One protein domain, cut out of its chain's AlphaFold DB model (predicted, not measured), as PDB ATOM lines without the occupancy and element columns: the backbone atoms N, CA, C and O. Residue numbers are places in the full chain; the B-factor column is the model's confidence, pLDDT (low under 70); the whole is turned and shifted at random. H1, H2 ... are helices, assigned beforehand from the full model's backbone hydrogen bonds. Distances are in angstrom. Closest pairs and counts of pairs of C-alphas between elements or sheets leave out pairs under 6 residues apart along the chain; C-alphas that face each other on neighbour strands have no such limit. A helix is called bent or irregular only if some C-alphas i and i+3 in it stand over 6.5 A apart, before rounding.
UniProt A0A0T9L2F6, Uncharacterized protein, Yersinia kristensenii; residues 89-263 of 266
ATOM      1  N   GLU A  89      45.046 -32.213  54.749       85.31
ATOM      2  CA  GLU A  89      45.678 -31.845  53.476       85.31
ATOM      3  C   GLU A  89      45.340 -32.839  52.352       85.31
ATOM      4  O   GLU A  89      45.047 -32.446  51.222       85.31
ATOM      5  N   SER A  90      45.308 -34.136  52.672       83.94
ATOM      6  CA  SER A  90      44.950 -35.183  51.714       83.94
ATOM      7  C   SER A  90      43.511 -35.038  51.221       83.94
ATOM      8  O   SER A  90      43.269 -35.157  50.020       83.94
ATOM      9  N   PHE A  91      42.563 -34.738  52.114       81.50
ATOM     10  CA  PHE A  91      41.172 -34.527  51.727       81.50
ATOM     11  C   PHE A  91      40.993 -33.221  50.952       81.50
ATOM     12  O   PHE A  91      40.290 -33.215  49.944       81.50
ATOM     13  N   GLN A  92      41.657 -32.134  51.358       83.12
ATOM     14  CA  GLN A  92      41.602 -30.862  50.633       83.12
ATOM     15  C   GLN A  92      42.114 -31.010  49.196       83.12
ATOM     16  O   GLN A  92      41.461 -30.529  48.275       83.12
ATOM     17  N   LYS A  93      43.184 -31.780  48.970       89.06
ATOM     18  CA  LYS A  93      43.657 -32.093  47.613       89.06
ATOM     19  C   LYS A  93      42.611 -32.842  46.779       89.06
ATOM     20  O   LYS A  93      42.355 -32.471  45.637       89.06
ATOM     21  N   VAL A  94      41.990 -33.881  47.348       89.06
ATOM     22  CA  VAL A  94      40.913 -34.637  46.680       89.06
ATOM     23  C   VAL A  94      39.741 -33.715  46.345       89.06
ATOM     24  O   VAL A  94      39.213 -33.760  45.238       89.06
ATOM     25  N   LYS A  95      39.360 -32.854  47.289       87.50
ATOM     26  CA  LYS A  95      38.289 -31.871  47.151       87.50
ATOM     27  C   LYS A  95      38.583 -30.872  46.022       87.50
ATOM     28  O   LYS A  95      37.733 -30.677  45.159       87.50
ATOM     29  N   ASP A  96      39.773 -30.280  45.997       90.00
ATOM     30  CA  ASP A  96      40.156 -29.273  45.000       90.00
ATOM     31  C   ASP A  96      40.256 -29.868  43.590       90.00
ATOM     32  O   ASP A  96      39.806 -29.258  42.618       90.00
ATOM     33  N   ASP A  97      40.792 -31.084  43.464       92.06
ATOM     34  CA  ASP A  97      40.816 -31.797  42.190       92.06
ATOM     35  C   ASP A  97      39.391 -32.166  41.745       92.06
ATOM     36  O   ASP A  97      38.987 -31.831  40.634       92.06
ATOM     37  N   ALA A  98      38.575 -32.775  42.608       93.31
ATOM     38  CA  ALA A  98      37.185 -33.092  42.275       93.31
ATOM     39  C   ALA A  98      36.406 -31.851  41.806       93.31
ATOM     40  O   ALA A  98      35.672 -31.905  40.814       93.31
ATOM     41  N   PHE A  99      36.598 -30.721  42.491       92.75
ATOM     42  CA  PHE A  99      35.947 -29.467  42.141       92.75
ATOM     43  C   PHE A  99      36.459 -28.892  40.816       92.75
ATOM     44  O   PHE A  99      35.658 -28.364  40.051       92.75
ATOM     45  N   LEU A 100      37.745 -29.056  40.478       93.88
ATOM     46  CA  LEU A 100      38.265 -28.686  39.157       93.88
ATOM     47  C   LEU A 100      37.499 -29.396  38.034       93.88
ATOM     48  O   LEU A 100      37.066 -28.734  37.094       93.88
ATOM     49  N   SER A 101      37.295 -30.715  38.128       94.88
ATOM     50  CA  SER A 101      36.512 -31.453  37.122       94.88
ATOM     51  C   SER A 101      35.085 -30.913  37.000       94.88
ATOM     52  O   SER A 101      34.564 -30.785  35.892       94.88
ATOM     53  N   LEU A 102      34.456 -30.539  38.115       95.88
ATOM     54  CA  LEU A 102      33.125 -29.930  38.103       95.88
ATOM     55  C   LEU A 102      33.126 -28.524  37.486       95.88
ATOM     56  O   LEU A 102      32.224 -28.202  36.721       95.88
ATOM     57  N   LEU A 103      34.144 -27.703  37.749       95.25
ATOM     58  CA  LEU A 103      34.283 -26.380  37.134       95.25
ATOM     59  C   LEU A 103      34.491 -26.463  35.620       95.25
ATOM     60  O   LEU A 103      33.913 -25.668  34.879       95.25
ATOM     61  N   VAL A 104      35.273 -27.437  35.144       95.69
ATOM     62  CA  VAL A 104      35.395 -27.696  33.702       95.69
ATOM     63  C   VAL A 104      34.035 -28.104  33.133       95.69
ATOM     64  O   VAL A 104      33.636 -27.580  32.099       95.69
ATOM     65  N   ALA A 105      33.281 -28.961  33.828       96.44
ATOM     66  CA  ALA A 105      31.941 -29.375  33.403       96.44
ATOM     67  C   ALA A 105      30.934 -28.213  33.354       96.44
ATOM     68  O   ALA A 105      30.074 -28.186  32.481       96.44
ATOM     69  N   VAL A 106      31.044 -27.227  34.249       96.56
ATOM     70  CA  VAL A 106      30.222 -26.005  34.191       96.56
ATOM     71  C   VAL A 106      30.509 -25.208  32.915       96.56
ATOM     72  O   VAL A 106      29.584 -24.681  32.302       96.56
ATOM     73  N   LYS A 107      31.778 -25.121  32.508       96.06
ATOM     74  CA  LYS A 107      32.229 -24.306  31.368       96.06
ATOM     75  C   LYS A 107      32.186 -25.033  30.018       96.06
ATOM     76  O   LYS A 107      32.313 -24.374  28.992       96.06
ATOM     77  N   ASP A 108      32.016 -26.354  30.010       96.44
ATOM     78  CA  ASP A 108      31.937 -27.176  28.802       96.44
ATOM     79  C   ASP A 108      30.887 -28.289  28.962       96.44
ATOM     80  O   ASP A 108      31.092 -29.287  29.671       96.44
ATOM     81  N   LYS A 109      29.756 -28.149  28.255       96.06
ATOM     82  CA  LYS A 109      28.669 -29.139  28.284       96.06
ATOM     83  C   LYS A 109      29.108 -30.510  27.775       96.06
ATOM     84  O   LYS A 109      28.638 -31.522  28.294       96.06
ATOM     85  N   GLN A 110      29.976 -30.582  26.765       96.38
ATOM     86  CA  GLN A 110      30.427 -31.871  26.232       96.38
ATOM     87  C   GLN A 110      31.244 -32.628  27.278       96.38
ATOM     88  O   GLN A 110      31.082 -33.841  27.425       96.38
ATOM     89  N   TYR A 111      32.069 -31.917  28.048       96.88
ATOM     90  CA  TYR A 111      32.827 -32.498  29.149       96.88
ATOM     91  C   TYR A 111      31.915 -32.940  30.297       96.88
ATOM     92  O   TYR A 111      32.088 -34.036  30.833       96.88
ATOM     93  N   ALA A 112      30.878 -32.164  30.618       97.12
ATOM     94  CA  ALA A 112      29.865 -32.577  31.590       97.12
ATOM     95  C   ALA A 112      29.134 -33.865  31.165       97.12
ATOM     96  O   ALA A 112      28.971 -34.783  31.970       97.12
ATOM     97  N   VAL A 113      28.748 -33.970  29.887       96.81
ATOM     98  CA  VAL A 113      28.138 -35.182  29.306       96.81
ATOM     99  C   VAL A 113      29.118 -36.354  29.346       96.81
ATOM    100  O   VAL A 113      28.729 -37.477  29.675       96.81
ATOM    101  N   TYR A 114      30.398 -36.104  29.063       96.38
ATOM    102  CA  TYR A 114      31.456 -37.095  29.215       96.38
ATOM    103  C   TYR A 114      31.526 -37.618  30.655       96.38
ATOM    104  O   TYR A 114      31.406 -38.832  30.837       96.38
ATOM    105  N   ILE A 115      31.617 -36.749  31.668       96.50
ATOM    106  CA  ILE A 115      31.622 -37.150  33.086       96.50
ATOM    107  C   ILE A 115      30.366 -37.953  33.431       96.50
ATOM    108  O   ILE A 115      30.475 -39.060  33.961       96.50
ATOM    109  N   ALA A 116      29.179 -37.445  33.091       96.25
ATOM    110  CA  ALA A 116      27.916 -38.111  33.400       96.25
ATOM    111  C   ALA A 116      27.833 -39.512  32.769       96.25
ATOM    112  O   ALA A 116      27.388 -40.460  33.417       96.25
ATOM    113  N   SER A 117      28.337 -39.684  31.540       95.19
ATOM    114  CA  SER A 117      28.379 -40.992  30.872       95.19
ATOM    115  C   SER A 117      29.317 -41.994  31.554       95.19
ATOM    116  O   SER A 117      29.089 -43.201  31.483       95.19
ATOM    117  N   ARG A 118      30.367 -41.526  32.247       93.62
ATOM    118  CA  ARG A 118      31.320 -42.393  32.963       93.62
ATOM    119  C   ARG A 118      30.741 -42.984  34.246       93.62
ATOM    120  O   ARG A 118      31.258 -44.003  34.700       93.62
ATOM    121  N   LEU A 119      29.643 -42.423  34.761       93.25
ATOM    122  CA  LEU A 119      28.870 -43.013  35.860       93.25
ATOM    123  C   LEU A 119      28.166 -44.319  35.450       93.25
ATOM    124  O   LEU A 119      27.668 -45.049  36.311       93.25
ATOM    125  N   PHE A 120      28.151 -44.642  34.152       93.50
ATOM    126  CA  PHE A 120      27.677 -45.913  33.626       93.50
ATOM    127  C   PHE A 120      28.839 -46.800  33.130       93.50
ATOM    128  O   PHE A 120      29.861 -46.322  32.618       93.50
ATOM    129  N   PRO A 121      28.726 -48.134  33.273       90.81
ATOM    130  CA  PRO A 121      29.704 -49.072  32.726       90.81
ATOM    131  C   PRO A 121      29.686 -49.158  31.191       90.81
ATOM    132  O   PRO A 121      30.701 -49.539  30.610       90.81
ATOM    133  N   ILE A 122      28.577 -48.791  30.543       92.00
ATOM    134  CA  ILE A 122      28.348 -48.904  29.094       92.00
ATOM    135  C   ILE A 122      28.060 -47.533  28.464       92.00
ATOM    136  O   ILE A 122      27.814 -46.570  29.184       92.00
ATOM    137  N   GLU A 123      28.134 -47.444  27.131       90.88
ATOM    138  CA  GLU A 123      27.879 -46.217  26.345       90.88
ATOM    139  C   GLU A 123      28.693 -44.975  26.772       90.88
ATOM    140  O   GLU A 123      28.276 -43.821  26.622       90.88
ATOM    141  N   ARG A 124      29.902 -45.204  27.287       92.38
ATOM    142  CA  ARG A 124      30.805 -44.143  27.739       92.38
ATOM    143  C   ARG A 124      31.223 -43.256  26.568       92.38
ATOM    144  O   ARG A 124      31.719 -43.750  25.556       92.38
ATOM    145  N   LYS A 125      31.083 -41.941  26.726       93.38
ATOM    146  CA  LYS A 125      31.513 -40.965  25.719       93.38
ATOM    147  C   LYS A 125      33.032 -40.787  25.744       93.38
ATOM    148  O   LYS A 125      33.696 -41.043  26.756       93.38
ATOM    149  N   ASN A 126      33.586 -40.352  24.618       93.19
ATOM    150  CA  ASN A 126      35.002 -40.005  24.511       93.19
ATOM    151  C   ASN A 126      35.279 -38.654  25.173       93.19
ATOM    152  O   ASN A 126      34.376 -37.830  25.304       93.19
ATOM    153  N   PHE A 127      36.522 -38.457  25.611       92.12
ATOM    154  CA  PHE A 127      36.954 -37.180  26.166       92.12
ATOM    155  C   PHE A 127      36.878 -36.093  25.073       92.12
ATOM    156  O   PHE A 127      37.415 -36.320  23.986       92.12
ATOM    157  N   PRO A 128      36.198 -34.959  25.314       93.31
ATOM    158  CA  PRO A 128      36.047 -33.904  24.321       93.31
ATOM    159  C   PRO A 128      37.277 -32.995  24.281       93.31
ATOM    160  O   PRO A 128      37.738 -32.503  25.310       93.31
ATOM    161  N   GLU A 129      37.782 -32.721  23.078       90.25
ATOM    162  CA  GLU A 129      38.955 -31.857  22.879       90.25
ATOM    163  C   GLU A 129      38.707 -30.409  23.331       90.25
ATOM    164  O   GLU A 129      39.635 -29.741  23.785       90.25
ATOM    165  N   SER A 130      37.453 -29.940  23.285       91.12
ATOM    166  CA  SER A 130      37.062 -28.604  23.755       91.12
ATOM    167  C   SER A 130      37.379 -28.376  25.238       91.12
ATOM    168  O   SER A 130      37.757 -27.265  25.620       91.12
ATOM    169  N   ALA A 131      37.355 -29.436  26.056       92.38
ATOM    170  CA  ALA A 131      37.661 -29.342  27.479       92.38
ATOM    171  C   ALA A 131      39.133 -29.004  27.751       92.38
ATOM    172  O   ALA A 131      39.438 -28.438  28.801       92.38
ATOM    173  N   LEU A 132      40.058 -29.322  26.833       90.06
ATOM    174  CA  LEU A 132      41.493 -29.072  27.029       90.06
ATOM    175  C   LEU A 132      41.777 -27.586  27.245       90.06
ATOM    176  O   LEU A 132      42.509 -27.221  28.166       90.06
ATOM    177  N   LEU A 133      41.154 -26.728  26.436       89.38
ATOM    178  CA  LEU A 133      41.332 -25.282  26.535       89.38
ATOM    179  C   LEU A 133      40.764 -24.738  27.852       89.38
ATOM    180  O   LEU A 133      41.356 -23.848  28.468       89.38
ATOM    181  N   VAL A 134      39.655 -25.308  28.329       92.38
ATOM    182  CA  VAL A 134      39.060 -24.950  29.622       92.38
ATOM    183  C   VAL A 134      39.980 -25.357  30.773       92.38
ATOM    184  O   VAL A 134      40.261 -24.536  31.648       92.38
ATOM    185  N   TYR A 135      40.526 -26.576  30.742       90.88
ATOM    186  CA  TYR A 135      41.513 -27.049  31.715       90.88
ATOM    187  C   TYR A 135      42.738 -26.132  31.782       90.88
ATOM    188  O   TYR A 135      43.141 -25.726  32.867       90.88
ATOM    189  N   GLN A 136      43.296 -25.753  30.631       90.31
ATOM    190  CA  GLN A 136      44.449 -24.849  30.547       90.31
ATOM    191  C   GLN A 136      44.131 -23.414  30.987       90.31
ATOM    192  O   GLN A 136      45.028 -22.673  31.387       90.31
ATOM    193  N   THR A 137      42.868 -23.000  30.899       91.38
ATOM    194  CA  THR A 137      42.422 -21.691  31.391       91.38
ATOM    195  C   THR A 137      42.308 -21.691  32.914       91.38
ATOM    196  O   THR A 137      42.722 -20.730  33.556       91.38
ATOM    197  N   LEU A 138      41.780 -22.773  33.492       91.19
ATOM    198  CA  LEU A 138      41.623 -22.927  34.941       91.19
ATOM    199  C   LEU A 138      42.939 -23.267  35.656       91.19
ATOM    200  O   LEU A 138      43.122 -22.865  36.802       91.19
ATOM    201  N   ARG A 139      43.849 -23.985  34.989       90.94
ATOM    202  CA  ARG A 139      45.199 -24.316  35.469       90.94
ATOM    203  C   ARG A 139      46.244 -23.974  34.397       90.94
ATOM    204  O   ARG A 139      46.621 -24.843  33.604       90.94
ATOM    205  N   PRO A 140      46.704 -22.708  34.330       89.19
ATOM    206  CA  PRO A 140      47.667 -22.239  33.329       89.19
ATOM    207  C   PRO A 140      48.982 -23.025  33.284       89.19
ATOM    208  O   PRO A 140      49.596 -23.119  32.225       89.19
ATOM    209  N   GLU A 141      49.392 -23.630  34.396       89.06
ATOM    210  CA  GLU A 141      50.561 -24.506  34.512       89.06
ATOM    211  C   GLU A 141      50.469 -25.788  33.661       89.06
ATOM    212  O   GLU A 141      51.465 -26.485  33.467       89.06
ATOM    213  N   LEU A 142      49.282 -26.105  33.136       87.25
ATOM    214  CA  LEU A 142      49.040 -27.261  32.275       87.25
ATOM    215  C   LEU A 142      49.225 -26.969  30.778       87.25
ATOM    216  O   LEU A 142      49.105 -27.882  29.965       87.25
ATOM    217  N   LYS A 143      49.518 -25.722  30.384       85.31
ATOM    218  CA  LYS A 143      49.644 -25.334  28.965       85.31
ATOM    219  C   LYS A 143      50.751 -26.075  28.216       85.31
ATOM    220  O   LYS A 143      50.559 -26.415  27.055       85.31
ATOM    221  N   ASP A 144      51.858 -26.368  28.891       86.50
ATOM    222  CA  ASP A 144      53.030 -27.013  28.284       86.50
ATOM    223  C   ASP A 144      52.990 -28.549  28.380       86.50
ATOM    224  O   ASP A 144      53.948 -29.234  28.015       86.50
ATOM    225  N   LYS A 145      51.900 -29.119  28.909       86.50
ATOM    226  CA  LYS A 145      51.743 -30.568  29.058       86.50
ATOM    227  C   LYS A 145      51.346 -31.211  27.737       86.50
ATOM    228  O   LYS A 145      50.556 -30.663  26.969       86.50
ATOM    229  N   SER A 146      51.868 -32.413  27.490       86.12
ATOM    230  CA  SER A 146      51.461 -33.182  26.319       86.12
ATOM    231  C   SER A 146      49.985 -33.600  26.434       86.12
ATOM    232  O   SER A 146      49.471 -33.747  27.549       86.12
ATOM    233  N   PRO A 147      49.283 -33.859  25.315       82.69
ATOM    234  CA  PRO A 147      47.907 -34.358  25.357       82.69
ATOM    235  C   PRO A 147      47.748 -35.642  26.183       82.69
ATOM    236  O   PRO A 147      46.735 -35.818  26.855       82.69
ATOM    237  N   HIS A 148      48.758 -36.519  26.184       85.75
ATOM    238  CA  HIS A 148      48.747 -37.731  27.005       85.75
ATOM    239  C   HIS A 148      48.802 -37.394  28.500       85.75
ATOM    240  O   HIS A 148      47.997 -37.915  29.273       85.75
ATOM    241  N   ASP A 149      49.705 -36.502  28.910       88.25
ATOM    242  CA  ASP A 149      49.815 -36.088  30.315       88.25
ATOM    243  C   ASP A 149      48.518 -35.430  30.797       88.25
ATOM    244  O   ASP A 149      48.069 -35.670  31.917       88.25
ATOM    245  N   MET A 150      47.874 -34.638  29.934       87.75
ATOM    246  CA  MET A 150      46.580 -34.019  30.224       87.75
ATOM    247  C   MET A 150      45.489 -35.055  30.485       87.75
ATOM    248  O   MET A 150      44.706 -34.893  31.418       87.75
ATOM    249  N   MET A 151      45.453 -36.135  29.702       87.88
ATOM    250  CA  MET A 151      44.499 -37.222  29.918       87.88
ATOM    251  C   MET A 151      44.746 -37.964  31.233       87.88
ATOM    252  O   MET A 151      43.788 -38.372  31.889       87.88
ATOM    253  N   ASP A 152      45.999 -38.152  31.641       89.81
ATOM    254  CA  ASP A 152      46.303 -38.814  32.912       89.81
ATOM    255  C   ASP A 152      45.965 -37.927  34.114       89.81
ATOM    256  O   ASP A 152      45.413 -38.415  35.105       89.81
ATOM    257  N   ILE A 153      46.201 -36.617  33.998       89.50
ATOM    258  CA  ILE A 153      45.743 -35.630  34.981       89.50
ATOM    259  C   ILE A 153      44.217 -35.664  35.077       89.50
ATOM    260  O   ILE A 153      43.695 -35.841  36.173       89.50
ATOM    261  N   GLU A 154      43.503 -35.593  33.950       92.75
ATOM    262  CA  GLU A 154      42.037 -35.669  33.910       92.75
ATOM    263  C   GLU A 154      41.514 -36.929  34.599       92.75
ATOM    264  O   GLU A 154      40.638 -36.851  35.457       92.75
ATOM    265  N   ARG A 155      42.086 -38.095  34.278       91.81
ATOM    266  CA  ARG A 155      41.694 -39.370  34.888       91.81
ATOM    267  C   ARG A 155      41.891 -39.365  36.399       91.81
ATOM    268  O   ARG A 155      41.027 -39.877  37.109       91.81
ATOM    269  N   SER A 156      43.005 -38.808  36.873       91.75
ATOM    270  CA  SER A 156      43.308 -38.666  38.300       91.75
ATOM    271  C   SER A 156      42.309 -37.730  38.992       91.75
ATOM    272  O   SER A 156      41.698 -38.090  39.996       91.75
ATOM    273  N   THR A 157      42.055 -36.562  38.402       91.75
ATOM    274  CA  THR A 157      41.085 -35.578  38.894       91.75
ATOM    275  C   THR A 157      39.666 -36.157  38.943       91.75
ATOM    276  O   THR A 157      38.963 -36.022  39.945       91.75
ATOM    277  N   ARG A 158      39.256 -36.901  37.912       93.62
ATOM    278  CA  ARG A 158      37.954 -37.574  37.868       93.62
ATOM    279  C   ARG A 158      37.840 -38.703  38.895       93.62
ATOM    280  O   ARG A 158      36.770 -38.888  39.460       93.62
ATOM    281  N   LEU A 159      38.921 -39.431  39.186       93.44
ATOM    282  CA  LEU A 159      38.925 -40.419  40.271       93.44
ATOM    283  C   LEU A 159      38.656 -39.751  41.631       93.44
ATOM    284  O   LEU A 159      37.921 -40.295  42.456       93.44
ATOM    285  N   HIS A 160      39.205 -38.557  41.864       93.25
ATOM    286  CA  HIS A 160      38.881 -37.771  43.055       93.25
ATOM    287  C   HIS A 160      37.409 -37.336  43.080       93.25
ATOM    288  O   HIS A 160      36.779 -37.414  44.134       93.25
ATOM    289  N   LEU A 161      36.828 -36.970  41.931       94.12
ATOM    290  CA  LEU A 161      35.388 -36.720  41.831       94.12
ATOM    291  C   LEU A 161      34.566 -37.964  42.200       94.12
ATOM    292  O   LEU A 161      33.664 -37.859  43.028       94.12
ATOM    293  N   ASP A 162      34.911 -39.141  41.675       90.88
ATOM    294  CA  ASP A 162      34.239 -40.403  42.017       90.88
ATOM    295  C   ASP A 162      34.295 -40.676  43.537       90.88
ATOM    296  O   ASP A 162      33.299 -41.078  44.147       90.88
ATOM    297  N   ASN A 163      35.428 -40.381  44.186       88.06
ATOM    298  CA  ASN A 163      35.568 -40.484  45.643       88.06
ATOM    299  C   ASN A 163      34.634 -39.521  46.394       88.06
ATOM    300  O   ASN A 163      34.006 -39.930  47.372       88.06
ATOM    301  N   ILE A 164      34.501 -38.274  45.934       90.00
ATOM    302  CA  ILE A 164      33.583 -37.287  46.524       90.00
ATOM    303  C   ILE A 164      32.115 -37.694  46.326       90.00
ATOM    304  O   ILE A 164      31.318 -37.593  47.260       90.00
ATOM    305  N   LEU A 165      31.743 -38.232  45.159       91.88
ATOM    306  CA  LEU A 165      30.390 -38.752  44.924       91.88
ATOM    307  C   LEU A 165      30.066 -39.927  45.859       91.88
ATOM    308  O   LEU A 165      28.980 -39.980  46.444       91.88
ATOM    309  N   ASN A 166      31.018 -40.843  46.048       88.12
ATOM    310  CA  ASN A 166      30.884 -41.953  46.991       88.12
ATOM    311  C   ASN A 166      30.775 -41.466  48.439       88.12
ATOM    312  O   ASN A 166      29.939 -41.969  49.194       88.12
ATOM    313  N   PHE A 167      31.568 -40.462  48.818       86.19
ATOM    314  CA  PHE A 167      31.483 -39.812  50.122       86.19
ATOM    315  C   PHE A 167      30.083 -39.231  50.363       86.19
ATOM    316  O   PHE A 167      29.441 -39.576  51.355       86.19
ATOM    317  N   PHE A 168      29.550 -38.446  49.425       88.69
ATOM    318  CA  PHE A 168      28.200 -37.885  49.523       88.69
ATOM    319  C   PHE A 168      27.100 -38.953  49.545       88.69
ATOM    320  O   PHE A 168      26.157 -38.852  50.333       88.69
ATOM    321  N   SER A 169      27.240 -40.018  48.753       88.75
ATOM    322  CA  SER A 169      26.336 -41.173  48.795       88.75
ATOM    323  C   SER A 169      26.337 -41.835  50.177       88.75
ATOM    324  O   SER A 169      25.272 -42.077  50.754       88.75
ATOM    325  N   MET A 170      27.519 -42.053  50.763       83.38
ATOM    326  CA  MET A 170      27.659 -42.603  52.111       83.38
ATOM    327  C   MET A 170      27.022 -41.689  53.166       83.38
ATOM    328  O   MET A 170      26.295 -42.186  54.027       83.38
ATOM    329  N   LEU A 171      27.258 -40.375  53.094       81.75
ATOM    330  CA  LEU A 171      26.664 -39.403  54.016       81.75
ATOM    331  C   LEU A 171      25.132 -39.404  53.928       81.75
ATOM    332  O   LEU A 171      24.457 -39.496  54.951       81.75
ATOM    333  N   SER A 172      24.582 -39.383  52.712       83.62
ATOM    334  CA  SER A 172      23.135 -39.287  52.476       83.62
ATOM    335  C   SER A 172      22.324 -40.459  53.050       83.62
ATOM    336  O   SER A 172      21.140 -40.315  53.352       83.62
ATOM    337  N   ASN A 173      22.948 -41.631  53.217       80.38
ATOM    338  CA  ASN A 173      22.284 -42.842  53.705       80.38
ATOM    339  C   ASN A 173      22.344 -43.006  55.234       80.38
ATOM    340  O   ASN A 173      21.661 -43.874  55.780       80.38
ATOM    341  N   ARG A 174      23.115 -42.178  55.955       74.25
ATOM    342  CA  ARG A 174      23.233 -42.249  57.420       74.25
ATOM    343  C   ARG A 174      22.223 -41.325  58.104       74.25
ATOM    344  O   ARG A 174      22.574 -40.250  58.579       74.25
ATOM    345  N   GLN A 175      20.967 -41.767  58.201       62.31
ATOM    346  CA  GLN A 175      19.879 -40.989  58.823       62.31
ATOM    347  C   GLN A 175      20.183 -40.556  60.269       62.31
ATOM    348  O   GLN A 175      19.846 -39.443  60.662       62.31
ATOM    349  N   THR A 176      20.871 -41.397  61.043       60.84
ATOM    350  CA  THR A 176      21.272 -41.105  62.431       60.84
ATOM    351  C   THR A 176      22.347 -40.024  62.547       60.84
ATOM    352  O   THR A 176      22.516 -39.452  63.618       60.84
ATOM    353  N   ALA A 177      23.050 -39.713  61.455       68.19
ATOM    354  CA  ALA A 177      24.103 -38.704  61.406       68.19
ATOM    355  C   ALA A 177      23.643 -37.393  60.748       68.19
ATOM    356  O   ALA A 177      24.468 -36.511  60.543       68.19
ATOM    357  N   ALA A 178      22.356 -37.227  60.421       74.44
ATOM    358  CA  ALA A 178      21.867 -36.016  59.756       74.44
ATOM    359  C   ALA A 178      22.190 -34.736  60.551       74.44
ATOM    360  O   ALA A 178      22.583 -33.730  59.963       74.44
ATOM    361  N   SER A 179      22.099 -34.788  61.886       72.94
ATOM    362  CA  SER A 179      22.506 -33.682  62.761       72.94
ATOM    363  C   SER A 179      24.004 -33.393  62.648       72.94
ATOM    364  O   SER A 179      24.376 -32.243  62.454       72.94
ATOM    365  N   VAL A 180      24.854 -34.421  62.704       71.62
ATOM    366  CA  VAL A 180      26.316 -34.312  62.551       71.62
ATOM    367  C   VAL A 180      26.685 -33.711  61.192       71.62
ATOM    368  O   VAL A 180      27.453 -32.757  61.130       71.62
ATOM    369  N   ILE A 181      26.095 -34.226  60.108       74.88
ATOM    370  CA  ILE A 181      26.343 -33.771  58.733       74.88
ATOM    371  C   ILE A 181      25.986 -32.292  58.584       74.88
ATOM    372  O   ILE A 181      26.764 -31.530  58.019       74.88
ATOM    373  N   LYS A 182      24.845 -31.877  59.146       78.38
ATOM    374  CA  LYS A 182      24.409 -30.480  59.119       78.38
ATOM    375  C   LYS A 182      25.358 -29.541  59.878       78.38
ATOM    376  O   LYS A 182      25.482 -28.392  59.485       78.38
ATOM    377  N   HIS A 183      26.013 -30.009  60.946       72.44
ATOM    378  CA  HIS A 183      26.921 -29.176  61.750       72.44
ATOM    379  C   HIS A 183      28.310 -28.995  61.132       72.44
ATOM    380  O   HIS A 183      28.913 -27.947  61.332       72.44
ATOM    381  N   VAL A 184      28.836 -29.996  60.419       68.56
ATOM    382  CA  VAL A 184      30.182 -29.911  59.819       68.56
ATOM    383  C   VAL A 184      30.202 -29.001  58.585       68.56
ATOM    384  O   VAL A 184      31.266 -28.491  58.258       68.56
ATOM    385  N   ASP A 185      29.044 -28.786  57.943       71.69
ATOM    386  CA  ASP A 185      28.862 -27.982  56.726       71.69
ATOM    387  C   ASP A 185      29.977 -28.209  55.690       71.69
ATOM    388  O   ASP A 185      30.958 -27.474  55.595       71.69
ATOM    389  N   PHE A 186      29.821 -29.258  54.878       78.88
ATOM    390  CA  PHE A 186      30.793 -29.656  53.851       78.88
ATOM    391  C   PHE A 186      30.827 -28.704  52.632       78.88
ATOM    392  O   PHE A 186      31.134 -29.139  51.516       78.88
ATOM    393  N   ALA A 187      30.488 -27.424  52.828       84.50
ATOM    394  CA  ALA A 187      30.294 -26.412  51.796       84.50
ATOM    395  C   ALA A 187      29.330 -26.901  50.704       84.50
ATOM    396  O   ALA A 187      29.606 -26.774  49.507       84.50
ATOM    397  N   TYR A 188      28.220 -27.531  51.113       89.44
ATOM    398  CA  TYR A 188      27.308 -28.213  50.187       89.44
ATOM    399  C   TYR A 188      26.788 -27.281  49.088       89.44
ATOM    400  O   TYR A 188      26.658 -27.703  47.944       89.44
ATOM    401  N   ASP A 189      26.617 -26.001  49.397       89.50
ATOM    402  CA  ASP A 189      26.173 -24.943  48.488       89.50
ATOM    403  C   ASP A 189      27.042 -24.803  47.235       89.50
ATOM    404  O   ASP A 189      26.542 -24.444  46.172       89.50
ATOM    405  N   TRP A 190      28.335 -25.121  47.338       87.50
ATOM    406  CA  TRP A 190      29.275 -25.070  46.215       87.50
ATOM    407  C   TRP A 190      29.156 -26.317  45.334       87.50
ATOM    408  O   TRP A 190      29.230 -26.248  44.104       87.50
ATOM    409  N   TRP A 191      28.935 -27.474  45.958       92.31
ATOM    410  CA  TRP A 191      28.761 -28.750  45.266       92.31
ATOM    411  C   TRP A 191      27.399 -28.852  44.599       92.31
ATOM    412  O   TRP A 191      27.286 -29.337  43.480       92.31
ATOM    413  N   ARG A 192      26.354 -28.397  45.281       94.25
ATOM    414  CA  ARG A 192      24.959 -28.579  44.896       94.25
ATOM    415  C   ARG A 192      24.674 -28.198  43.436       94.25
ATOM    416  O   ARG A 192      24.211 -29.078  42.710       94.25
ATOM    417  N   PRO A 193      24.958 -26.971  42.953       95.50
ATOM    418  CA  PRO A 193      24.655 -26.596  41.572       95.50
ATOM    419  C   PRO A 193      25.435 -27.425  40.550       95.50
ATOM    420  O   PRO A 193      24.868 -27.874  39.558       95.50
ATOM    421  N   THR A 194      26.716 -27.690  40.803       95.75
ATOM    422  CA  THR A 194      27.567 -28.439  39.867       95.75
ATOM    423  C   THR A 194      27.210 -29.923  39.813       95.75
ATOM    424  O   THR A 194      27.171 -30.518  38.737       95.75
ATOM    425  N   LEU A 195      26.870 -30.524  40.952       96.81
ATOM    426  CA  LEU A 195      26.403 -31.904  41.021       96.81
ATOM    427  C   LEU A 195      25.021 -32.073  40.390       96.81
ATOM    428  O   LEU A 195      24.782 -33.097  39.752       96.81
ATOM    429  N   TRP A 196      24.131 -31.080  40.505       97.19
ATOM    430  CA  TRP A 196      22.832 -31.103  39.829       97.19
ATOM    431  C   TRP A 196      22.960 -31.080  38.299       97.19
ATOM    432  O   TRP A 196      22.187 -31.772  37.638       97.19
ATOM    433  N   ILE A 197      23.973 -30.403  37.732       96.56
ATOM    434  CA  ILE A 197      24.299 -30.503  36.293       96.56
ATOM    435  C   ILE A 197      24.574 -31.960  35.915       96.56
ATOM    436  O   ILE A 197      23.954 -32.505  35.001       96.56
ATOM    437  N   ILE A 198      25.488 -32.615  36.639       97.38
ATOM    438  CA  ILE A 198      25.871 -34.002  36.352       97.38
ATOM    439  C   ILE A 198      24.689 -34.952  36.566       97.38
ATOM    440  O   ILE A 198      24.472 -35.849  35.755       97.38
ATOM    441  N   ALA A 199      23.897 -34.749  37.621       97.12
ATOM    442  CA  ALA A 199      22.732 -35.571  37.928       97.12
ATOM    443  C   ALA A 199      21.640 -35.473  36.852       97.12
ATOM    444  O   ALA A 199      21.055 -36.497  36.484       97.12
ATOM    445  N   GLN A 200      21.396 -34.268  36.329       96.94
ATOM    446  CA  GLN A 200      20.446 -34.035  35.245       96.94
ATOM    447  C   GLN A 200      20.897 -34.731  33.960       96.94
ATOM    448  O   GLN A 200      20.149 -35.528  33.396       96.94
ATOM    449  N   LEU A 201      22.152 -34.528  33.555       96.56
ATOM    450  CA  LEU A 201      22.712 -35.183  32.372       96.56
ATOM    451  C   LEU A 201      22.740 -36.708  32.507       96.56
ATOM    452  O   LEU A 201      22.467 -37.428  31.548       96.56
ATOM    453  N   GLN A 202      23.051 -37.224  33.699       95.81
ATOM    454  CA  GLN A 202      23.024 -38.659  33.967       95.81
ATOM    455  C   GLN A 202      21.618 -39.225  33.727       95.81
ATOM    456  O   GLN A 202      21.486 -40.302  33.139       95.81
ATOM    457  N   LYS A 203      20.575 -38.509  34.171       94.94
ATOM    458  CA  LYS A 203      19.180 -38.892  33.935       94.94
ATOM    459  C   LYS A 203      18.844 -38.885  32.449       94.94
ATOM    460  O   LYS A 203      18.355 -39.891  31.959       94.94
ATOM    461  N   GLU A 204      19.188 -37.827  31.728       94.75
ATOM    462  CA  GLU A 204      18.934 -37.727  30.285       94.75
ATOM    463  C   GLU A 204      19.613 -38.836  29.483       94.75
ATOM    464  O   GLU A 204      18.994 -39.438  28.608       94.75
ATOM    465  N   ILE A 205      20.865 -39.165  29.818       94.50
ATOM    466  CA  ILE A 205      21.592 -40.282  29.203       94.50
ATOM    467  C   ILE A 205      20.854 -41.606  29.445       94.50
ATOM    468  O   ILE A 205      20.704 -42.409  28.524       94.50
ATOM    469  N   LYS A 206      20.385 -41.845  30.675       93.69
ATOM    470  CA  LYS A 206      19.665 -43.076  31.021       93.69
ATOM    471  C   LYS A 206      18.301 -43.160  30.341       93.69
ATOM    472  O   LYS A 206      17.971 -44.214  29.802       93.69
ATOM    473  N   ASP A 207      17.540 -42.073  30.347       92.88
ATOM    474  CA  ASP A 207      16.205 -42.005  29.751       92.88
ATOM    475  C   ASP A 207      16.281 -42.117  28.215       92.88
ATOM    476  O   ASP A 207      15.400 -42.703  27.584       92.88
ATOM    477  N   GLY A 208      17.373 -41.633  27.611       92.75
ATOM    478  CA  GLY A 208      17.658 -41.749  26.181       92.75
ATOM    479  C   GLY A 208      18.221 -43.104  25.726       92.75
ATOM    480  O   GLY A 208      18.192 -43.388  24.528       92.75
ATOM    481  N   SER A 209      18.710 -43.959  26.638       93.00
ATOM    482  CA  SER A 209      19.293 -45.268  26.303       93.00
ATOM    483  C   SER A 209      18.529 -46.443  26.921       93.00
ATOM    484  O   SER A 209      18.462 -46.642  28.140       93.00
ATOM    485  N   LYS A 210      18.033 -47.321  26.041       92.31
ATOM    486  CA  LYS A 210      17.421 -48.594  26.443       92.31
ATOM    487  C   LYS A 210      18.439 -49.546  27.070       92.31
ATOM    488  O   LYS A 210      18.089 -50.256  28.010       92.31
ATOM    489  N   GLU A 211      19.682 -49.574  26.588       93.31
ATOM    490  CA  GLU A 211      20.708 -50.474  27.124       93.31
ATOM    491  C   GLU A 211      21.092 -50.082  28.551       93.31
ATOM    492  O   GLU A 211      21.096 -50.933  29.444       93.31
ATOM    493  N   ILE A 212      21.327 -48.788  28.801       92.19
ATOM    494  CA  ILE A 212      21.618 -48.284  30.150       92.19
ATOM    495  C   ILE A 212      20.452 -48.598  31.083       92.19
ATOM    496  O   ILE A 212      20.665 -49.137  32.168       92.19
ATOM    497  N   SER A 213      19.216 -48.336  30.659       89.06
ATOM    498  CA  SER A 213      18.029 -48.641  31.462       89.06
ATOM    499  C   SER A 213      17.878 -50.134  31.790       89.06
ATOM    500  O   SER A 213      17.449 -50.483  32.893       89.06
ATOM    501  N   ASN A 214      18.280 -51.022  30.877       90.75
ATOM    502  CA  ASN A 214      18.202 -52.469  31.075       90.75
ATOM    503  C   ASN A 214      19.294 -53.003  32.015       90.75
ATOM    504  O   ASN A 214      18.994 -53.801  32.912       90.75
ATOM    505  N   TYR A 215      20.543 -52.564  31.825       89.75
ATOM    506  CA  TYR A 215      21.720 -53.158  32.471       89.75
ATOM    507  C   TYR A 215      22.256 -52.366  33.671       89.75
ATOM    508  O   TYR A 215      22.916 -52.940  34.536       89.75
ATOM    509  N   CYS A 216      21.967 -51.067  33.779       89.19
ATOM    510  CA  CYS A 216      22.502 -50.212  34.839       89.19
ATOM    511  C   CYS A 216      21.450 -49.949  35.928       89.19
ATOM    512  O   CYS A 216      20.555 -49.111  35.787       89.19
ATOM    513  N   ARG A 217      21.582 -50.656  37.058       84.69
ATOM    514  CA  ARG A 217      20.656 -50.580  38.206       84.69
ATOM    515  C   ARG A 217      21.123 -49.674  39.345       84.69
ATOM    516  O   ARG A 217      20.385 -49.509  40.312       84.69
ATOM    517  N   ASN A 218      22.318 -49.096  39.238       81.19
ATOM    518  CA  ASN A 218      22.863 -48.223  40.273       81.19
ATOM    519  C   ASN A 218      21.927 -47.033  40.546       81.19
ATOM    520  O   ASN A 218      21.293 -46.529  39.608       81.19
ATOM    521  N   PRO A 219      21.831 -46.579  41.811       86.00
ATOM    522  CA  PRO A 219      21.069 -45.387  42.142       86.00
ATOM    523  C   PRO A 219      21.634 -44.183  41.386       86.00
ATOM    524  O   PRO A 219      22.847 -44.014  41.259       86.00
ATOM    525  N   MET A 220      20.729 -43.361  40.866       93.44
ATOM    526  CA  MET A 220      21.073 -42.133  40.157       93.44
ATOM    527  C   MET A 220      21.566 -41.076  41.143       93.44
ATOM    528  O   MET A 220      21.116 -41.039  42.290       93.44
ATOM    529  N   LEU A 221      22.439 -40.179  40.689       95.06
ATOM    530  CA  LEU A 221      23.027 -39.139  41.530       95.06
ATOM    531  C   LEU A 221      21.964 -38.217  42.144       95.06
ATOM    532  O   LEU A 221      22.094 -37.859  43.311       95.06
ATOM    533  N   HIS A 222      20.882 -37.905  41.417       95.19
ATOM    534  CA  HIS A 222      19.799 -37.067  41.951       95.19
ATOM    535  C   HIS A 222      19.181 -37.644  43.234       95.19
ATOM    536  O   HIS A 222      18.871 -36.883  44.136       95.19
ATOM    537  N   ILE A 223      19.113 -38.973  43.389       94.44
ATOM    538  CA  ILE A 223      18.580 -39.618  44.604       94.44
ATOM    539  C   ILE A 223      19.452 -39.283  45.826       94.44
ATOM    540  O   ILE A 223      18.954 -39.095  46.937       94.44
ATOM    541  N   THR A 224      20.772 -39.222  45.636       93.75
ATOM    542  CA  THR A 224      21.715 -38.793  46.679       93.75
ATOM    543  C   THR A 224      21.541 -37.306  46.978       93.75
ATOM    544  O   THR A 224      21.505 -36.926  48.149       93.75
ATOM    545  N   LEU A 225      21.407 -36.472  45.943       94.94
ATOM    546  CA  LEU A 225      21.243 -35.025  46.099       94.94
ATOM    547  C   LEU A 225      19.932 -34.665  46.798       94.94
ATOM    548  O   LEU A 225      19.965 -33.876  47.725       94.94
ATOM    549  N   GLU A 226      18.815 -35.310  46.471       94.38
ATOM    550  CA  GLU A 226      17.524 -35.112  47.148       94.38
ATOM    551  C   GLU A 226      17.607 -35.391  48.658       94.38
ATOM    552  O   GLU A 226      17.047 -34.665  49.483       94.38
ATOM    553  N   LYS A 227      18.339 -36.443  49.049       92.25
ATOM    554  CA  LYS A 227      18.576 -36.761  50.464       92.25
ATOM    555  C   LYS A 227      19.449 -35.711  51.146       92.25
ATOM    556  O   LYS A 227      19.169 -35.358  52.291       92.25
ATOM    557  N   LEU A 228      20.492 -35.226  50.472       91.38
ATOM    558  CA  LEU A 228      21.349 -34.162  50.998       91.38
ATOM    559  C   LEU A 228      20.585 -32.839  51.102       91.38
ATOM    560  O   LEU A 228      20.626 -32.216  52.158       91.38
ATOM    561  N   ASP A 229      19.805 -32.474  50.088       93.12
ATOM    562  CA  ASP A 229      18.919 -31.310  50.093       93.12
ATOM    563  C   ASP A 229      18.002 -31.330  51.317       93.12
ATOM    564  O   ASP A 229      17.922 -30.345  52.048       93.12
ATOM    565  N   LYS A 230      17.408 -32.487  51.637       91.81
ATOM    566  CA  LYS A 230      16.602 -32.653  52.852       91.81
ATOM    567  C   LYS A 230      17.400 -32.452  54.147       91.81
ATOM    568  O   LYS A 230      16.866 -31.883  55.097       91.81
ATOM    569  N   ILE A 231      18.644 -32.932  54.219       89.38
ATOM    570  CA  ILE A 231      19.510 -32.776  55.404       89.38
ATOM    571  C   ILE A 231      19.886 -31.300  55.611       89.38
ATOM    572  O   ILE A 231      19.811 -30.800  56.736       89.38
ATOM    573  N   TYR A 232      20.252 -30.604  54.533       89.19
ATOM    574  CA  TYR A 232      20.675 -29.201  54.567       89.19
ATOM    575  C   TYR A 232      19.505 -28.203  54.568       89.19
ATOM    576  O   TYR A 232      19.697 -27.045  54.922       89.19
ATOM    577  N   GLY A 233      18.281 -28.652  54.280       90.44
ATOM    578  CA  GLY A 233      17.077 -27.815  54.298       90.44
ATOM    579  C   GLY A 233      16.816 -27.067  52.989       90.44
ATOM    580  O   GLY A 233      16.131 -26.047  53.001       90.44
ATOM    581  N   TYR A 234      17.345 -27.566  51.872       93.25
ATOM    582  CA  TYR A 234      17.070 -27.038  50.540       93.25
ATOM    583  C   TYR A 234      15.697 -27.485  50.020       93.25
ATOM    584  O   TYR A 234      15.245 -28.592  50.335       93.25
ATOM    585  N   PRO A 235      15.024 -26.654  49.200       92.31
ATOM    586  CA  PRO A 235      13.822 -27.087  48.510       92.31
ATOM    587  C   PRO A 235      14.172 -28.221  47.533       92.31
ATOM    588  O   PRO A 235      15.208 -28.144  46.860       92.31
ATOM    589  N   PRO A 236      13.329 -29.265  47.442       90.69
ATOM    590  CA  PRO A 236      13.550 -30.354  46.503       90.69
ATOM    591  C   PRO A 236      13.507 -29.824  45.068       90.69
ATOM    592  O   PRO A 236      12.696 -28.957  44.742       90.69
ATOM    593  N   ILE A 237      14.378 -30.359  44.216       92.88
ATOM    594  CA  ILE A 237      14.410 -30.062  42.785       92.88
ATOM    595  C   ILE A 237      14.102 -31.359  42.046       92.88
ATOM    596  O   ILE A 237      14.765 -32.370  42.261       92.88
ATOM    597  N   GLU A 238      13.096 -31.337  41.176       91.25
ATOM    598  CA  GLU A 238      12.749 -32.504  40.370       91.25
ATOM    599  C   GLU A 238      13.586 -32.538  39.081       91.25
ATOM    600  O   GLU A 238      13.596 -31.558  38.325       91.25
ATOM    601  N   PRO A 239      14.267 -33.653  38.768       91.88
ATOM    602  CA  PRO A 239      15.064 -33.739  37.552       91.88
ATOM    603  C   PRO A 239      14.221 -33.530  36.283       91.88
ATOM    604  O   PRO A 239      13.235 -34.245  36.068       91.88
ATOM    605  N   GLY A 240      14.649 -32.609  35.422       92.00
ATOM    606  CA  GLY A 240      13.926 -32.126  34.248       92.00
ATOM    607  C   GLY A 240      14.070 -30.612  34.106       92.00
ATOM    608  O   GLY A 240      15.117 -30.042  34.411       92.00
ATOM    609  N   GLU A 241      12.997 -29.946  33.683       92.25
ATOM    610  CA  GLU A 241      12.975 -28.492  33.473       92.25
ATOM    611  C   GLU A 241      13.321 -27.697  34.744       92.25
ATOM    612  O   GLU A 241      14.034 -26.696  34.668       92.25
ATOM    613  N   SER A 242      12.893 -28.167  35.922       93.88
ATOM    614  CA  SER A 242      13.128 -27.453  37.184       93.88
ATOM    615  C   SER A 242      14.619 -27.336  37.533       93.88
ATOM    616  O   SER A 242      15.053 -26.300  38.042       93.88
ATOM    617  N   VAL A 243      15.430 -28.343  37.175       95.25
ATOM    618  CA  VAL A 243      16.890 -28.268  37.326       95.25
ATOM    619  C   VAL A 243      17.450 -27.182  36.417       95.25
ATOM    620  O   VAL A 243      18.220 -26.350  36.880       95.25
ATOM    621  N   TYR A 244      17.047 -27.124  35.147       94.88
ATOM    622  CA  TYR A 244      17.545 -26.100  34.226       94.88
ATOM    623  C   TYR A 244      17.155 -24.683  34.636       94.88
ATOM    624  O   TYR A 244      17.997 -23.789  34.566       94.88
ATOM    625  N   GLN A 245      15.933 -24.483  35.132       94.25
ATOM    626  CA  GLN A 245      15.506 -23.201  35.696       94.25
ATOM    627  C   GLN A 245      16.372 -22.806  36.902       94.25
ATOM    628  O   GLN A 245      16.850 -21.671  36.979       94.25
ATOM    629  N   TYR A 246      16.640 -23.752  37.810       95.12
ATOM    630  CA  TYR A 246      17.547 -23.541  38.940       95.12
ATOM    631  C   TYR A 246      18.965 -23.174  38.480       95.12
ATOM    632  O   TYR A 246      19.530 -22.195  38.965       95.12
ATOM    633  N   LEU A 247      19.525 -23.912  37.517       94.75
ATOM    634  CA  LEU A 247      20.873 -23.675  36.995       94.75
ATOM    635  C   LEU A 247      20.991 -22.319  36.286       94.75
ATOM    636  O   LEU A 247      21.979 -21.614  36.478       94.75
ATOM    637  N   GLN A 248      19.985 -21.936  35.497       93.62
ATOM    638  CA  GLN A 248      19.962 -20.669  34.764       93.62
ATOM    639  C   GLN A 248      19.885 -19.461  35.709       93.62
ATOM    640  O   GLN A 248      20.518 -18.432  35.462       93.62
ATOM    641  N   GLY A 249      19.120 -19.589  36.796       92.75
ATOM    642  CA  GLY A 249      18.944 -18.541  37.801       92.75
ATOM    643  C   GLY A 249      20.045 -18.469  38.863       92.75
ATOM    644  O   GLY A 249      20.021 -17.545  39.672       92.75
ATOM    645  N   HIS A 250      20.991 -19.414  38.903       94.94
ATOM    646  CA  HIS A 250      21.970 -19.498  39.989       94.94
ATOM    647  C   HIS A 250      23.094 -18.450  39.846       94.94
ATOM    648  O   HIS A 250      23.909 -18.571  38.925       94.94
ATOM    649  N   PRO A 251      23.242 -17.482  40.776       94.38
ATOM    650  CA  PRO A 251      24.198 -16.376  40.627       94.38
ATOM    651  C   PRO A 251      25.645 -16.844  40.452       94.38
ATOM    652  O   PRO A 251      26.340 -16.424  39.533       94.38
ATOM    653  N   TRP A 252      26.077 -17.808  41.267       94.38
ATOM    654  CA  TRP A 252      27.442 -18.329  41.190       94.38
ATOM    655  C   TRP A 252      27.738 -19.040  39.858       94.38
ATOM    656  O   TRP A 252      28.845 -18.935  39.342       94.38
ATOM    657  N   LEU A 253      26.760 -19.722  39.242       94.19
ATOM    658  CA  LEU A 253      26.984 -20.353  37.932       94.19
ATOM    659  C   LEU A 253      27.121 -19.305  36.822       94.19
ATOM    660  O   LEU A 253      27.876 -19.513  35.872       94.19
ATOM    661  N   GLN A 254      26.426 -18.172  36.954       92.94
ATOM    662  CA  GLN A 254      26.555 -17.042  36.034       92.94
ATOM    663  C   GLN A 254      27.944 -16.398  36.140       92.94
ATOM    664  O   GLN A 254      28.575 -16.150  35.112       92.94
ATOM    665  N   GLU A 255      28.457 -16.208  37.361       93.25
ATOM    666  CA  GLU A 255      29.833 -15.745  37.604       93.25
ATOM    667  C   GLU A 255      30.875 -16.714  37.036       93.25
ATOM    668  O   GLU A 255      31.868 -16.297  36.444       93.25
ATOM    669  N   GLN A 256      30.630 -18.022  37.153       92.19
ATOM    670  CA  GLN A 256      31.483 -19.045  36.551       92.19
ATOM    671  C   GLN A 256      31.299 -19.185  35.034       92.19
ATOM    672  O   GLN A 256      31.981 -20.014  34.428       92.19
ATOM    673  N   HIS A 257      30.458 -18.366  34.398       92.81
ATOM    674  CA  HIS A 257      30.180 -18.406  32.963       92.81
ATOM    675  C   HIS A 257      29.781 -19.809  32.487       92.81
ATOM    676  O   HIS A 257      30.433 -20.377  31.610       92.81
ATOM    677  N   ILE A 258      28.735 -20.372  33.102       94.75
ATOM    678  CA  ILE A 258      28.148 -21.648  32.677       94.75
ATOM    679  C   ILE A 258      27.915 -21.683  31.159       94.75
ATOM    680  O   ILE A 258      27.434 -20.709  30.574       94.75
ATOM    681  N   ASP A 259      28.261 -22.806  30.526       95.00
ATOM    682  CA  ASP A 259      28.160 -22.978  29.076       95.00
ATOM    683  C   ASP A 259      26.709 -22.749  28.597       95.00
ATOM    684  O   ASP A 259      25.800 -23.503  28.963       95.00
ATOM    685  N   PRO A 260      26.445 -21.753  27.729       93.50
ATOM    686  CA  PRO A 260      25.103 -21.503  27.213       93.50
ATOM    687  C   PRO A 260      24.481 -22.711  26.499       93.50
ATOM    688  O   PRO A 260      23.259 -22.780  26.369       93.50
ATOM    689  N   ALA A 261      25.287 -23.673  26.030       94.00
ATOM    690  CA  ALA A 261      24.800 -24.908  25.425       94.00
ATOM    691  C   ALA A 261      23.932 -25.752  26.376       94.00
ATOM    692  O   ALA A 261      23.151 -26.579  25.897       94.00
ATOM    693  N   PHE A 262      24.026 -25.562  27.699       92.69
ATOM    694  CA  PHE A 262      23.134 -26.215  28.665       92.69
ATOM    695  C   PHE A 262      21.669 -25.807  28.492       92.69
ATOM    696  O   PHE A 262      20.794 -26.629  28.734       92.69
ATOM    697  N   PHE A 263      21.410 -24.583  28.028       91.25
ATOM    698  CA  PHE A 263      20.063 -24.007  27.940       91.25
ATOM    699  C   PHE A 263      19.513 -23.947  26.512       91.25
ATOM    700  O   PHE A 263      18.383 -23.516  26.293       91.25
TER     701      PHE A 263
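AT A GLANCE: This is residues 89 to 263 of the 266 residues of an uncharacterized protein of Yersinia kristensenii (UniProt A0A0T9L2F6). The longest helix, H4, runs along one side of a rounded body of helices packed mostly crosswise, and H6 passes through the middle of that body. H1 crosses H4 and joins H2 and H3 on one side of H6, while H8 packs alongside H6 and H9 covers H6 on the side away from H4; H5 lies beyond the last residues of H4, and H7 makes a corner at the end of H6. The printed part has 175 residues with ten named helices, H1 to H10 in order, and no named strand: all helix. It is compact, with a radius of gyration of the C-alphas of 16.1 A and spans of 48 by 42 by 30 A.

IN THESE COORDINATES: H4, residues 147 to 172, is 37.1 A long, from C-alpha 147 at (47.907, -34.358, 25.357) to C-alpha 172 at (23.135, -39.287, 52.476). H6, residues 188 to 208, is 29.2 A long, and H1, residues 89 to 107, begins at (45.678, -31.845, 53.476) and is 27.0 A long. H8, residues 221 to 232, measures 16.6 A. The shorter helices are H2, residues 109 to 118; H3, residues 130 to 138; H5, residues 175 to 184; H7, residues 210 to 215; H9, residues 241 to 249; and H10, residues 251 to 255. H5 is irregular, with C-alphas 176 and 179 7.5 A apart; H6 is only just irregular, with C-alphas 190 and 193 6.7 A apart, and has a kink of 30 degrees near residue 195.

HOW THE PARTS SIT: Residues 154 to 164 of H4 touch residues 94 to 101 of H1, about perpendicular at 73 degrees; the closest C-alphas, of Ala 98 and Leu 161, are 4.1 A apart. Residues 168 to 172 of H4 touch H8, closest at the C-alphas of Ser 172 and Lys 227, 5.6 A. H6, the hub, touches five helices. With H8 it has a shallow tilt of 29 degrees, opposite ways, and the closest C-alphas are those of Ala 199 and Leu 221, 5.1 A. Its residues 197 to 205 touch H2, about perpendicular at 75 degrees, closest at Ala 116 and Gln 202, whose C-alphas are 5.0 A apart. Its residues 193 to 200 touch H9, closest at the C-alphas of Pro 193 and Leu 247, 6.6 A. H6 also touches H1, with the C-alphas of Leu 102 and Thr 194 closest at 6.0 A. H6 and H7 only just touch, only at the corner, with 3 pairs of C-alphas within 8 A. H3 touches H1, closest at the C-alphas of Val 104 and Val 134, 6.1 A. H5 touches H8, closest at the C-alphas of Ala 178 and Ile 231, 5.9 A. H10 is close to H6 but not clearly touching, with the C-alphas of Pro 193 and Leu 253 7.6 A apart. H4 and H6 are apart. Every O i to N i+4 pair is within hydrogen-bond range in H1, H2, H4, H7, H8, H9 and H10; in H3 it is 4 of 5, in H5 4 of 6 and in H6 15 of 17.

THE WHOLE: The two C-alphas farthest apart, of Asp 144 and Thr 176, are 48.7 A apart. The printed part has no cut, and the link from H2 to H3, with 11 residues, is long. Mean pLDDT of the printed part is 90.3; residues 175 to 177 and residue 184 are under 70.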